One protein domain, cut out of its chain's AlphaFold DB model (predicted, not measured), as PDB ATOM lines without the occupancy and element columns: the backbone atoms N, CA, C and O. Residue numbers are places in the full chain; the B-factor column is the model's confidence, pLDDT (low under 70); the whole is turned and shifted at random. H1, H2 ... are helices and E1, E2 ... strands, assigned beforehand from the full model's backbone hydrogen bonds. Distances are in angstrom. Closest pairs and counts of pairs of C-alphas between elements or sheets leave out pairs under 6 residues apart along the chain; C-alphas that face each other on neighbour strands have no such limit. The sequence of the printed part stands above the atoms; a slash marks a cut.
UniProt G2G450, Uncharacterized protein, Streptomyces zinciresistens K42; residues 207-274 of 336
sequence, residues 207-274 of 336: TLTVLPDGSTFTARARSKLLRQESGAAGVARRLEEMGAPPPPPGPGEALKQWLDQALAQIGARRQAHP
ATOM      1  N   THR A 207     212.793 205.773 109.560       94.00
ATOM      2  CA  THR A 207     212.608 205.420 108.149       94.00
ATOM      3  C   THR A 207     211.119 205.408 107.835       94.00
ATOM      4  O   THR A 207     210.337 204.782 108.547       94.00
ATOM      5  N   LEU A 208     210.728 206.119 106.784       93.38
ATOM      6  CA  LEU A 208     209.355 206.185 106.299       93.38
ATOM      7  C   LEU A 208     209.187 205.286 105.077       93.38
ATOM      8  O   LEU A 208     210.077 205.231 104.233       93.38
ATOM      9  N   THR A 209     208.024 204.651 104.955       95.06
ATOM     10  CA  THR A 209     207.570 204.069 103.690       95.06
ATOM     11  C   THR A 209     206.768 205.132 102.955       95.06
ATOM     12  O   THR A 209     205.727 205.570 103.441       95.06
ATOM     13  N   VAL A 210     207.269 205.586 101.812       92.94
ATOM     14  CA  VAL A 210     206.651 206.630 100.992       92.94
ATOM     15  C   VAL A 210     206.008 205.977  99.782       92.94
ATOM     16  O   VAL A 210     206.661 205.221  99.066       92.94
ATOM     17  N   LEU A 211     204.725 206.257  99.587       92.81
ATOM     18  CA  LEU A 211     203.927 205.745  98.483       92.81
ATOM     19  C   LEU A 211     204.185 206.557  97.200       92.81
ATOM     20  O   LEU A 211     204.687 207.684  97.279       92.81
ATOM     21  N   PRO A 212     203.823 206.028  96.018       90.12
ATOM     22  CA  PRO A 212     204.016 206.724  94.741       90.12
ATOM     23  C   PRO A 212     203.318 208.085  94.658       90.12
ATOM     24  O   PRO A 212     203.804 208.989  93.986       90.12
ATOM     25  N   ASP A 213     202.210 208.267  95.379       86.19
ATOM     26  CA  ASP A 213     201.488 209.542  95.471       86.19
ATOM     27  C   ASP A 213     202.215 210.615  96.320       86.19
ATOM     28  O   ASP A 213     201.707 211.726  96.477       86.19
ATOM     29  N   GLY A 214     203.394 210.291  96.868       86.00
ATOM     30  CA  GLY A 214     204.228 211.150  97.717       86.00
ATOM     31  C   GLY A 214     203.863 211.121  99.204       86.00
ATOM     32  O   GLY A 214     204.599 211.648 100.044       86.00
ATOM     33  N   SER A 215     202.762 210.461  99.559       87.44
ATOM     34  CA  SER A 215     202.319 210.332 100.942       87.44
ATOM     35  C   SER A 215     203.110 209.272 101.718       87.44
ATOM     36  O   SER A 215     203.804 208.426 101.159       87.44
ATOM     37  N   THR A 216     202.977 209.280 103.044       90.12
ATOM     38  CA  THR A 216     203.594 208.266 103.909       90.12
ATOM     39  C   THR A 216     202.606 207.151 104.250       90.12
ATOM     40  O   THR A 216     201.522 207.408 104.781       90.12
ATOM     41  N   PHE A 217     203.014 205.902 104.037       93.38
ATOM     42  CA  PHE A 217     202.362 204.726 104.604       93.38
ATOM     43  C   PHE A 217     202.783 204.572 106.069       93.38
ATOM     44  O   PHE A 217     203.916 204.214 106.391       93.38
ATOM     45  N   THR A 218     201.885 204.935 106.982       90.56
ATOM     46  CA  THR A 218     202.221 205.055 108.406       90.56
ATOM     47  C   THR A 218     202.273 203.698 109.108       90.56
ATOM     48  O   THR A 218     201.555 202.763 108.754       90.56
ATOM     49  N   ALA A 219     203.045 203.611 110.198       89.88
ATOM     50  CA  ALA A 219     203.051 202.432 111.070       89.88
ATOM     51  C   ALA A 219     201.647 202.093 111.612       89.88
ATOM     52  O   ALA A 219     201.314 200.923 111.790       89.88
ATOM     53  N   ARG A 220     200.791 203.108 111.819       88.56
ATOM     54  CA  ARG A 220     199.393 202.909 112.223       88.56
ATOM     55  C   ARG A 220     198.563 202.282 111.106       88.56
ATOM     56  O   ARG A 220     197.802 201.372 111.400       88.56
ATOM     57  N   ALA A 221     198.723 202.725 109.857       91.56
ATOM     58  CA  ALA A 221     198.060 202.102 108.709       91.56
ATOM     59  C   ALA A 221     198.498 200.638 108.541       91.56
ATOM     60  O   ALA A 221     197.641 199.767 108.414       91.56
ATOM     61  N   ARG A 222     199.806 200.356 108.667       94.25
ATOM     62  CA  ARG A 222     200.342 198.982 108.697       94.25
ATOM     63  C   ARG A 222     199.705 198.150 109.812       94.25
ATOM     64  O   ARG A 222     199.211 197.065 109.539       94.25
ATOM     65  N   SER A 223     199.674 198.661 111.048       92.94
ATOM     66  CA  SER A 223     199.049 197.959 112.182       92.94
ATOM     67  C   SER A 223     197.575 197.672 111.930       92.94
ATOM     68  O   SER A 223     197.155 196.541 112.128       92.94
ATOM     69  N   LYS A 224     196.806 198.673 111.479       92.00
ATOM     70  CA  LYS A 224     195.373 198.516 111.210       92.00
ATOM     71  C   LYS A 224     195.109 197.403 110.209       92.00
ATOM     72  O   LYS A 224     194.250 196.570 110.452       92.00
ATOM     73  N   LEU A 225     195.864 197.398 109.116       94.44
ATOM     74  CA  LEU A 225     195.745 196.391 108.073       94.44
ATOM     75  C   LEU A 225     196.104 194.996 108.606       94.44
ATOM     76  O   LEU A 225     195.293 194.085 108.523       94.44
ATOM     77  N   LEU A 226     197.280 194.844 109.221       94.50
ATOM     78  CA  LEU A 226     197.760 193.542 109.700       94.50
ATOM     79  C   LEU A 226     196.899 192.951 110.825       94.50
ATOM     80  O   LEU A 226     196.756 191.737 110.912       94.50
ATOM     81  N   ARG A 227     196.336 193.806 111.685       93.31
ATOM     82  CA  ARG A 227     195.458 193.409 112.795       93.31
ATOM     83  C   ARG A 227     193.972 193.411 112.434       93.31
ATOM     84  O   ARG A 227     193.163 193.147 113.314       93.31
ATOM     85  N   GLN A 228     193.619 193.724 111.186       90.94
ATOM     86  CA  GLN A 228     192.227 193.827 110.727       90.94
ATOM     87  C   GLN A 228     191.367 194.752 111.616       90.94
ATOM     88  O   GLN A 228     190.199 194.498 111.888       90.94
ATOM     89  N   GLU A 229     191.961 195.851 112.087       92.06
ATOM     90  CA  GLU A 229     191.255 196.854 112.889       92.06
ATOM     91  C   GLU A 229     190.310 197.699 112.017       92.06
ATOM     92  O   GLU A 229     190.423 197.759 110.789       92.06
ATOM     93  N   SER A 230     189.432 198.474 112.660       87.94
ATOM     94  CA  SER A 230     188.565 199.427 111.960       87.94
ATOM     95  C   SER A 230     189.352 200.376 111.035       87.94
ATOM     96  O   SER A 230     190.288 201.092 111.434       87.94
ATOM     97  N   GLY A 231     188.948 200.377 109.762       85.50
ATOM     98  CA  GLY A 231     189.591 201.105 108.671       85.50
ATOM     99  C   GLY A 231     190.624 200.303 107.870       85.50
ATOM    100  O   GLY A 231     191.184 200.870 106.933       85.50
ATOM    101  N   ALA A 232     190.864 199.021 108.177       90.25
ATOM    102  CA  ALA A 232     191.744 198.147 107.392       90.25
ATOM    103  C   ALA A 232     191.348 198.100 105.905       90.25
ATOM    104  O   ALA A 232     192.196 198.310 105.043       90.25
ATOM    105  N   ALA A 233     190.050 197.955 105.611       90.56
ATOM    106  CA  ALA A 233     189.531 197.946 104.240       90.56
ATOM    107  C   ALA A 233     189.859 199.234 103.463       90.56
ATOM    108  O   ALA A 233     190.178 199.186 102.281       90.56
ATOM    109  N   GLY A 234     189.838 200.394 104.129       91.25
ATOM    110  CA  GLY A 234     190.231 201.660 103.503       91.25
ATOM    111  C   GLY A 234     191.733 201.743 103.221       91.25
ATOM    112  O   GLY A 234     192.140 202.361 102.242       91.25
ATOM    113  N   VAL A 235     192.564 201.108 104.056       93.00
ATOM    114  CA  VAL A 235     194.011 201.007 103.816       93.00
ATOM    115  C   VAL A 235     194.297 200.089 102.627       93.00
ATOM    116  O   VAL A 235     195.098 200.468 101.780       93.00
ATOM    117  N   ALA A 236     193.639 198.929 102.549       93.56
ATOM    118  CA  ALA A 236     193.784 197.989 101.437       93.56
ATOM    119  C   ALA A 236     193.350 198.609 100.104       93.56
ATOM    120  O   ALA A 236     194.165 198.699  99.190       93.56
ATOM    121  N   ARG A 237     192.132 199.167 100.046       93.62
ATOM    122  CA  ARG A 237     191.596 199.835  98.850       93.62
ATOM    123  C   ARG A 237     192.537 200.904  98.310       93.62
ATOM    124  O   ARG A 237     192.761 200.991  97.116       93.62
ATOM    125  N   ARG A 238     193.145 201.690  99.199       92.69
ATOM    126  CA  ARG A 238     194.114 202.712  98.801       92.69
ATOM    127  C   ARG A 238     195.355 202.125  98.121       92.69
ATOM    128  O   ARG A 238     195.924 202.771  97.248       92.69
ATOM    129  N   LEU A 239     195.827 200.957  98.559       95.19
ATOM    130  CA  LEU A 239     196.949 200.274  97.910       95.19
ATOM    131  C   LEU A 239     196.509 199.676  96.564       95.19
ATOM    132  O   LEU A 239     197.252 199.784  95.593       95.19
ATOM    133  N   GLU A 240     195.301 199.114  96.489       95.31
ATOM    134  CA  GLU A 240     194.701 198.599  95.247       95.31
ATOM    135  C   GLU A 240     194.511 199.702  94.195       95.31
ATOM    136  O   GLU A 240     194.905 199.531  93.047       95.31
ATOM    137  N   GLU A 241     194.025 200.881  94.595       93.25
ATOM    138  CA  GLU A 241     193.929 202.085  93.750       93.25
ATOM    139  C   GLU A 241     195.297 202.529  93.193       93.25
ATOM    140  O   GLU A 241     195.363 203.229  92.184       93.25
ATOM    141  N   MET A 242     196.401 202.121  93.830       92.31
ATOM    142  CA  MET A 242     197.775 202.352  93.360       92.31
ATOM    143  C   MET A 242     198.352 201.176  92.555       92.31
ATOM    144  O   MET A 242     199.532 201.214  92.199       92.31
ATOM    145  N   GLY A 243     197.551 200.147  92.270       93.81
ATOM    146  CA  GLY A 243     197.932 198.980  91.476       93.81
ATOM    147  C   GLY A 243     198.426 197.775  92.282       93.81
ATOM    148  O   GLY A 243     199.059 196.891  91.704       93.81
ATOM    149  N   ALA A 244     198.185 197.724  93.597       95.44
ATOM    150  CA  ALA A 244     198.420 196.508  94.375       95.44
ATOM    151  C   ALA A 244     197.356 195.433  94.064       95.44
ATOM    152  O   ALA A 244     196.203 195.780  93.804       95.44
ATOM    153  N   PRO A 245     197.697 194.133  94.134       93.62
ATOM    154  CA  PRO A 245     196.709 193.063  94.038       93.62
ATOM    155  C   PRO A 245     195.790 193.065  95.271       93.62
ATOM    156  O   PRO A 245     196.211 193.545  96.327       93.62
ATOM    157  N   PRO A 246     194.576 192.492  95.193       93.94
ATOM    158  CA  PRO A 246     193.683 192.401  96.347       93.94
ATOM    159  C   PRO A 246     194.332 191.601  97.495       93.94
ATOM    160  O   PRO A 246     195.047 190.627  97.231       93.94
ATOM    161  N   PRO A 247     194.123 191.992  98.767       94.38
ATOM    162  CA  PRO A 247     194.696 191.291  99.910       94.38
ATOM    163  C   PRO A 247     194.061 189.912 100.115       94.38
ATOM    164  O   PRO A 247     192.864 189.738  99.870       94.38
ATOM    165  N   PRO A 248     194.821 188.934 100.643       93.19
ATOM    166  CA  PRO A 248     194.242 187.680 101.102       93.19
ATOM    167  C   PRO A 248     193.276 187.926 102.278       93.19
ATOM    168  O   PRO A 248     193.444 188.894 103.030       93.19
ATOM    169  N   PRO A 249     192.274 187.052 102.471       87.56
ATOM    170  CA  PRO A 249     191.339 187.174 103.579       87.56
ATOM    171  C   PRO A 249     192.019 186.870 104.921       87.56
ATOM    172  O   PRO A 249     192.832 185.953 105.035       87.56
ATOM    173  N   GLY A 250     191.616 187.603 105.960       86.19
ATOM    174  CA  GLY A 250     192.038 187.362 107.342       86.19
ATOM    175  C   GLY A 250     193.445 187.875 107.700       86.19
ATOM    176  O   GLY A 250     194.243 188.237 106.834       86.19
ATOM    177  N   PRO A 251     193.758 187.973 109.005       90.50
ATOM    178  CA  PRO A 251     195.094 188.325 109.474       90.50
ATOM    179  C   PRO A 251     196.058 187.134 109.352       90.50
ATOM    180  O   PRO A 251     195.640 185.984 109.241       90.50
ATOM    181  N   GLY A 252     197.363 187.396 109.446       92.38
ATOM    182  CA  GLY A 252     198.386 186.348 109.528       92.38
ATOM    183  C   GLY A 252     199.566 186.576 108.592       92.38
ATOM    184  O   GLY A 252     199.739 187.658 108.024       92.38
ATOM    185  N   GLU A 253     200.394 185.543 108.441       93.25
ATOM    186  CA  GLU A 253     201.641 185.640 107.677       93.25
ATOM    187  C   GLU A 253     201.383 185.891 106.182       93.25
ATOM    188  O   GLU A 253     202.088 186.694 105.579       93.25
ATOM    189  N   ALA A 254     200.317 185.319 105.609       93.50
ATOM    190  CA  ALA A 254     199.932 185.563 104.216       93.50
ATOM    191  C   ALA A 254     199.640 187.049 103.939       93.50
ATOM    192  O   ALA A 254     200.124 187.605 102.957       93.50
ATOM    193  N   LEU A 255     198.914 187.730 104.835       95.19
ATOM    194  CA  LEU A 255     198.619 189.161 104.695       95.19
ATOM    195  C   LEU A 255     199.874 190.029 104.847       95.19
ATOM    196  O   LEU A 255     200.020 191.053 104.182       95.19
ATOM    197  N   LYS A 256     200.792 189.629 105.727       95.75
ATOM    198  CA  LYS A 256     202.073 190.315 105.912       95.75
ATOM    199  C   LYS A 256     202.963 190.180 104.676       95.75
ATOM    200  O   LYS A 256     203.487 191.191 104.216       95.75
ATOM    201  N   GLN A 257     203.072 188.973 104.121       95.81
ATOM    202  CA  GLN A 257     203.795 188.720 102.872       95.81
ATOM    203  C   GLN A 257     203.169 189.486 101.704       95.81
ATOM    204  O   GLN A 257     203.889 190.168 100.975       95.81
ATOM    205  N   TRP A 258     201.836 189.461 101.586       96.88
ATOM    206  CA  TRP A 258     201.109 190.268 100.606       96.88
ATOM    207  C   TRP A 258     201.430 191.754 100.749       96.88
ATOM    208  O   TRP A 258     201.720 192.400  99.753       96.88
ATOM    209  N   LEU A 259     201.430 192.311 101.966       96.62
ATOM    210  CA  LEU A 259     201.702 193.737 102.161       96.62
ATOM    211  C   LEU A 259     203.116 194.107 101.703       96.62
ATOM    212  O   LEU A 259     203.306 195.146 101.070       96.62
ATOM    213  N   ASP A 260     204.109 193.283 102.028       95.38
ATOM    214  CA  ASP A 260     205.490 193.552 101.637       95.38
ATOM    215  C   ASP A 260     205.654 193.455 100.098       95.38
ATOM    216  O   ASP A 260     206.297 194.323  99.502       95.38
ATOM    217  N   GLN A 261     204.983 192.500  99.438       95.62
ATOM    218  CA  GLN A 261     204.923 192.390  97.969       95.62
ATOM    219  C   GLN A 261     204.163 193.555  97.319       95.62
ATOM    220  O   GLN A 261     204.657 194.162  96.372       95.62
ATOM    221  N   ALA A 262     202.997 193.917  97.852       96.81
ATOM    222  CA  ALA A 262     202.161 195.010  97.370       96.81
ATOM    223  C   ALA A 262     202.911 196.345  97.422       96.81
ATOM    224  O   ALA A 262     202.907 197.096  96.448       96.81
ATOM    225  N   LEU A 263     203.604 196.629  98.532       96.75
ATOM    226  CA  LEU A 263     204.428 197.832  98.667       96.75
ATOM    227  C   LEU A 263     205.571 197.854  97.645       96.75
ATOM    228  O   LEU A 263     205.843 198.911  97.077       96.75
ATOM    229  N   ALA A 264     206.218 196.716  97.388       94.88
ATOM    230  CA  ALA A 264     207.242 196.622  96.352       94.88
ATOM    231  C   ALA A 264     206.654 196.855  94.948       94.88
ATOM    232  O   ALA A 264     207.180 197.675  94.198       94.88
ATOM    233  N   GLN A 265     205.528 196.211  94.626       95.00
ATOM    234  CA  GLN A 265     204.867 196.279  93.320       95.00
ATOM    235  C   GLN A 265     204.405 197.693  92.961       95.00
ATOM    236  O   GLN A 265     204.652 198.159  91.850       95.00
ATOM    237  N   ILE A 266     203.783 198.413  93.898       94.62
ATOM    238  CA  ILE A 266     203.357 199.794  93.629       94.62
ATOM    239  C   ILE A 266     204.557 200.751  93.520       94.62
ATOM    240  O   ILE A 266     204.416 201.867  93.019       94.62
ATOM    241  N   GLY A 267     205.752 200.326  93.945       93.00
ATOM    242  CA  GLY A 267     206.966 201.138  93.957       93.00
ATOM    243  C   GLY A 267     207.077 202.026  95.195       93.00
ATOM    244  O   GLY A 267     207.579 203.149  95.113       93.00
ATOM    245  N   ALA A 268     206.585 201.563  96.347       94.69
ATOM    246  CA  ALA A 268     206.796 202.261  97.606       94.69
ATOM    247  C   ALA A 268     208.286 202.246  97.973       94.69
ATOM    248  O   ALA A 268     208.973 201.232  97.868       94.69
ATOM    249  N   ARG A 269     208.792 203.383  98.451       92.94
ATOM    250  CA  ARG A 269     210.216 203.563  98.756       92.94
ATOM    251  C   ARG A 269     210.450 203.771 100.240       92.94
ATOM    252  O   ARG A 269     209.689 204.464 100.917       92.94
ATOM    253  N   ARG A 270     211.557 203.231 100.745       93.69
ATOM    254  CA  ARG A 270     212.065 203.576 102.074       93.69
ATOM    255  C   ARG A 270     212.829 204.894 102.000       93.69
ATOM    256  O   ARG A 270     213.757 205.026 101.211       93.69
ATOM    257  N   GLN A 271     212.457 205.858 102.833       91.94
ATOM    258  CA  GLN A 271     213.113 207.161 102.914       91.94
ATOM    259  C   GLN A 271     213.564 207.429 104.350       91.94
ATOM    260  O   GLN A 271     212.746 207.434 105.273       91.94
ATOM    261  N   ALA A 272     214.863 207.664 104.539       93.38
ATOM    262  CA  ALA A 272     215.389 208.149 105.807       93.38
ATOM    263  C   ALA A 272     214.826 209.544 106.103       93.38
ATOM    264  O   ALA A 272     214.716 210.386 105.212       93.38
ATOM    265  N   HIS A 273     214.450 209.777 107.355       93.62
ATOM    266  CA  HIS A 273     213.818 211.010 107.779       93.62
ATOM    267  C   HIS A 273     214.431 211.489 109.102       93.62
ATOM    268  O   HIS A 273     214.368 210.752 110.088       93.62
ATOM    269  N   PRO A 274     214.972 212.719 109.170       92.94
ATOM    270  CA  PRO A 274     215.660 213.224 110.362       92.94
ATOM    271  C   PRO A 274     214.704 213.521 111.528       92.94
ATOM    272  O   PRO A 274     215.123 213.621 112.673       92.94
TER     273      PRO A 274
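AT A GLANCE: This is residues 207 to 274 of the 336 residues of an uncharacterized protein of Streptomyces zinciresistens K42 (UniProt G2G450). Three helices set in a triangle, H1 and H2 making a corner and H3 slanting past them, form the larger part of this elongated domain, and a small ribbon of two strands, E1 and E2, forms one end of its long axis. The ribbon brings the first and last stretches of the printed part together, while the long link of residues 241 to 252 loops from H2 to H3. The printed part has 68 residues, with three named helices and two named strands in the order E1, H1, H2, H3, E2; the sheet has the order E1 - E2 and is antiparallel, and the class is mixed, helices and strands. The whole is compact, with a radius of gyration of the C-alphas of 11.3 A, and its C-alphas span 34 by 22 by 20 A.

HOW THE PARTS SIT: Strands E1, residues 207 to 210, and E2, residues 269 to 273, are antiparallel neighbours, with 137 degrees between their directions. Their C-alphas 207 and 272 face each other at 4.5 A; N 208 and O 271, and N 271 and O 208, are within hydrogen-bond range, each pair at 2.8 A. Residues 209 to 210 of E1 also form a short antiparallel pairing with residues 216 to 217. H3, residues 253 to 266, only just touches H2, residues 232 to 240, with 3 pairs of C-alphas within 8 A, and does so with residues 262 to 266 alone; the closest C-alphas, those of Leu 239 and Ala 262, are 7.4 A apart. These two helices run the same way at a steep tilt of 37 degrees, only just past shallow. H1, residues 219 to 226, touches H2 about perpendicular, at 82 degrees, the closest C-alphas being those of Leu 225 and Ala 232, 4.4 A apart. H1 and H3 are close but not clearly touching, with the closest C-alphas, those of Leu 226 and Lys 256, 6.6 A apart. E1 is apart from H2 and H3, and E2 is apart from H1 and H2. In H1, H2 and H3 every O i to N i+4 pair is within hydrogen-bond range.

IN THESE COORDINATES: E1 begins at C-alpha 207, (212.608, 205.420, 108.149), and is 9.4 A long from first to last C-alpha. E2 is 12.2 A long and ends at C-alpha 273, (213.818, 211.010, 107.779). H3, the longest helix, measures 20.0 A and begins at C-alpha 253, (201.641, 185.640, 107.677). H2 measures 12.5 A and H1 10.4 A.

THE WHOLE: The two C-alphas farthest apart, those of Pro 249 and Pro 274, are 36.3 A apart, while the first and last printed C-alphas are 8.7 A apart. The printed part has no cut. The link from H2 to H3 is long, with 12 residues; those from H1 to H2 and from H3 to E2 are tight, and that from E1 to H1 is short. The mean pLDDT of the printed part is 92.7, and no printed residue is under 70.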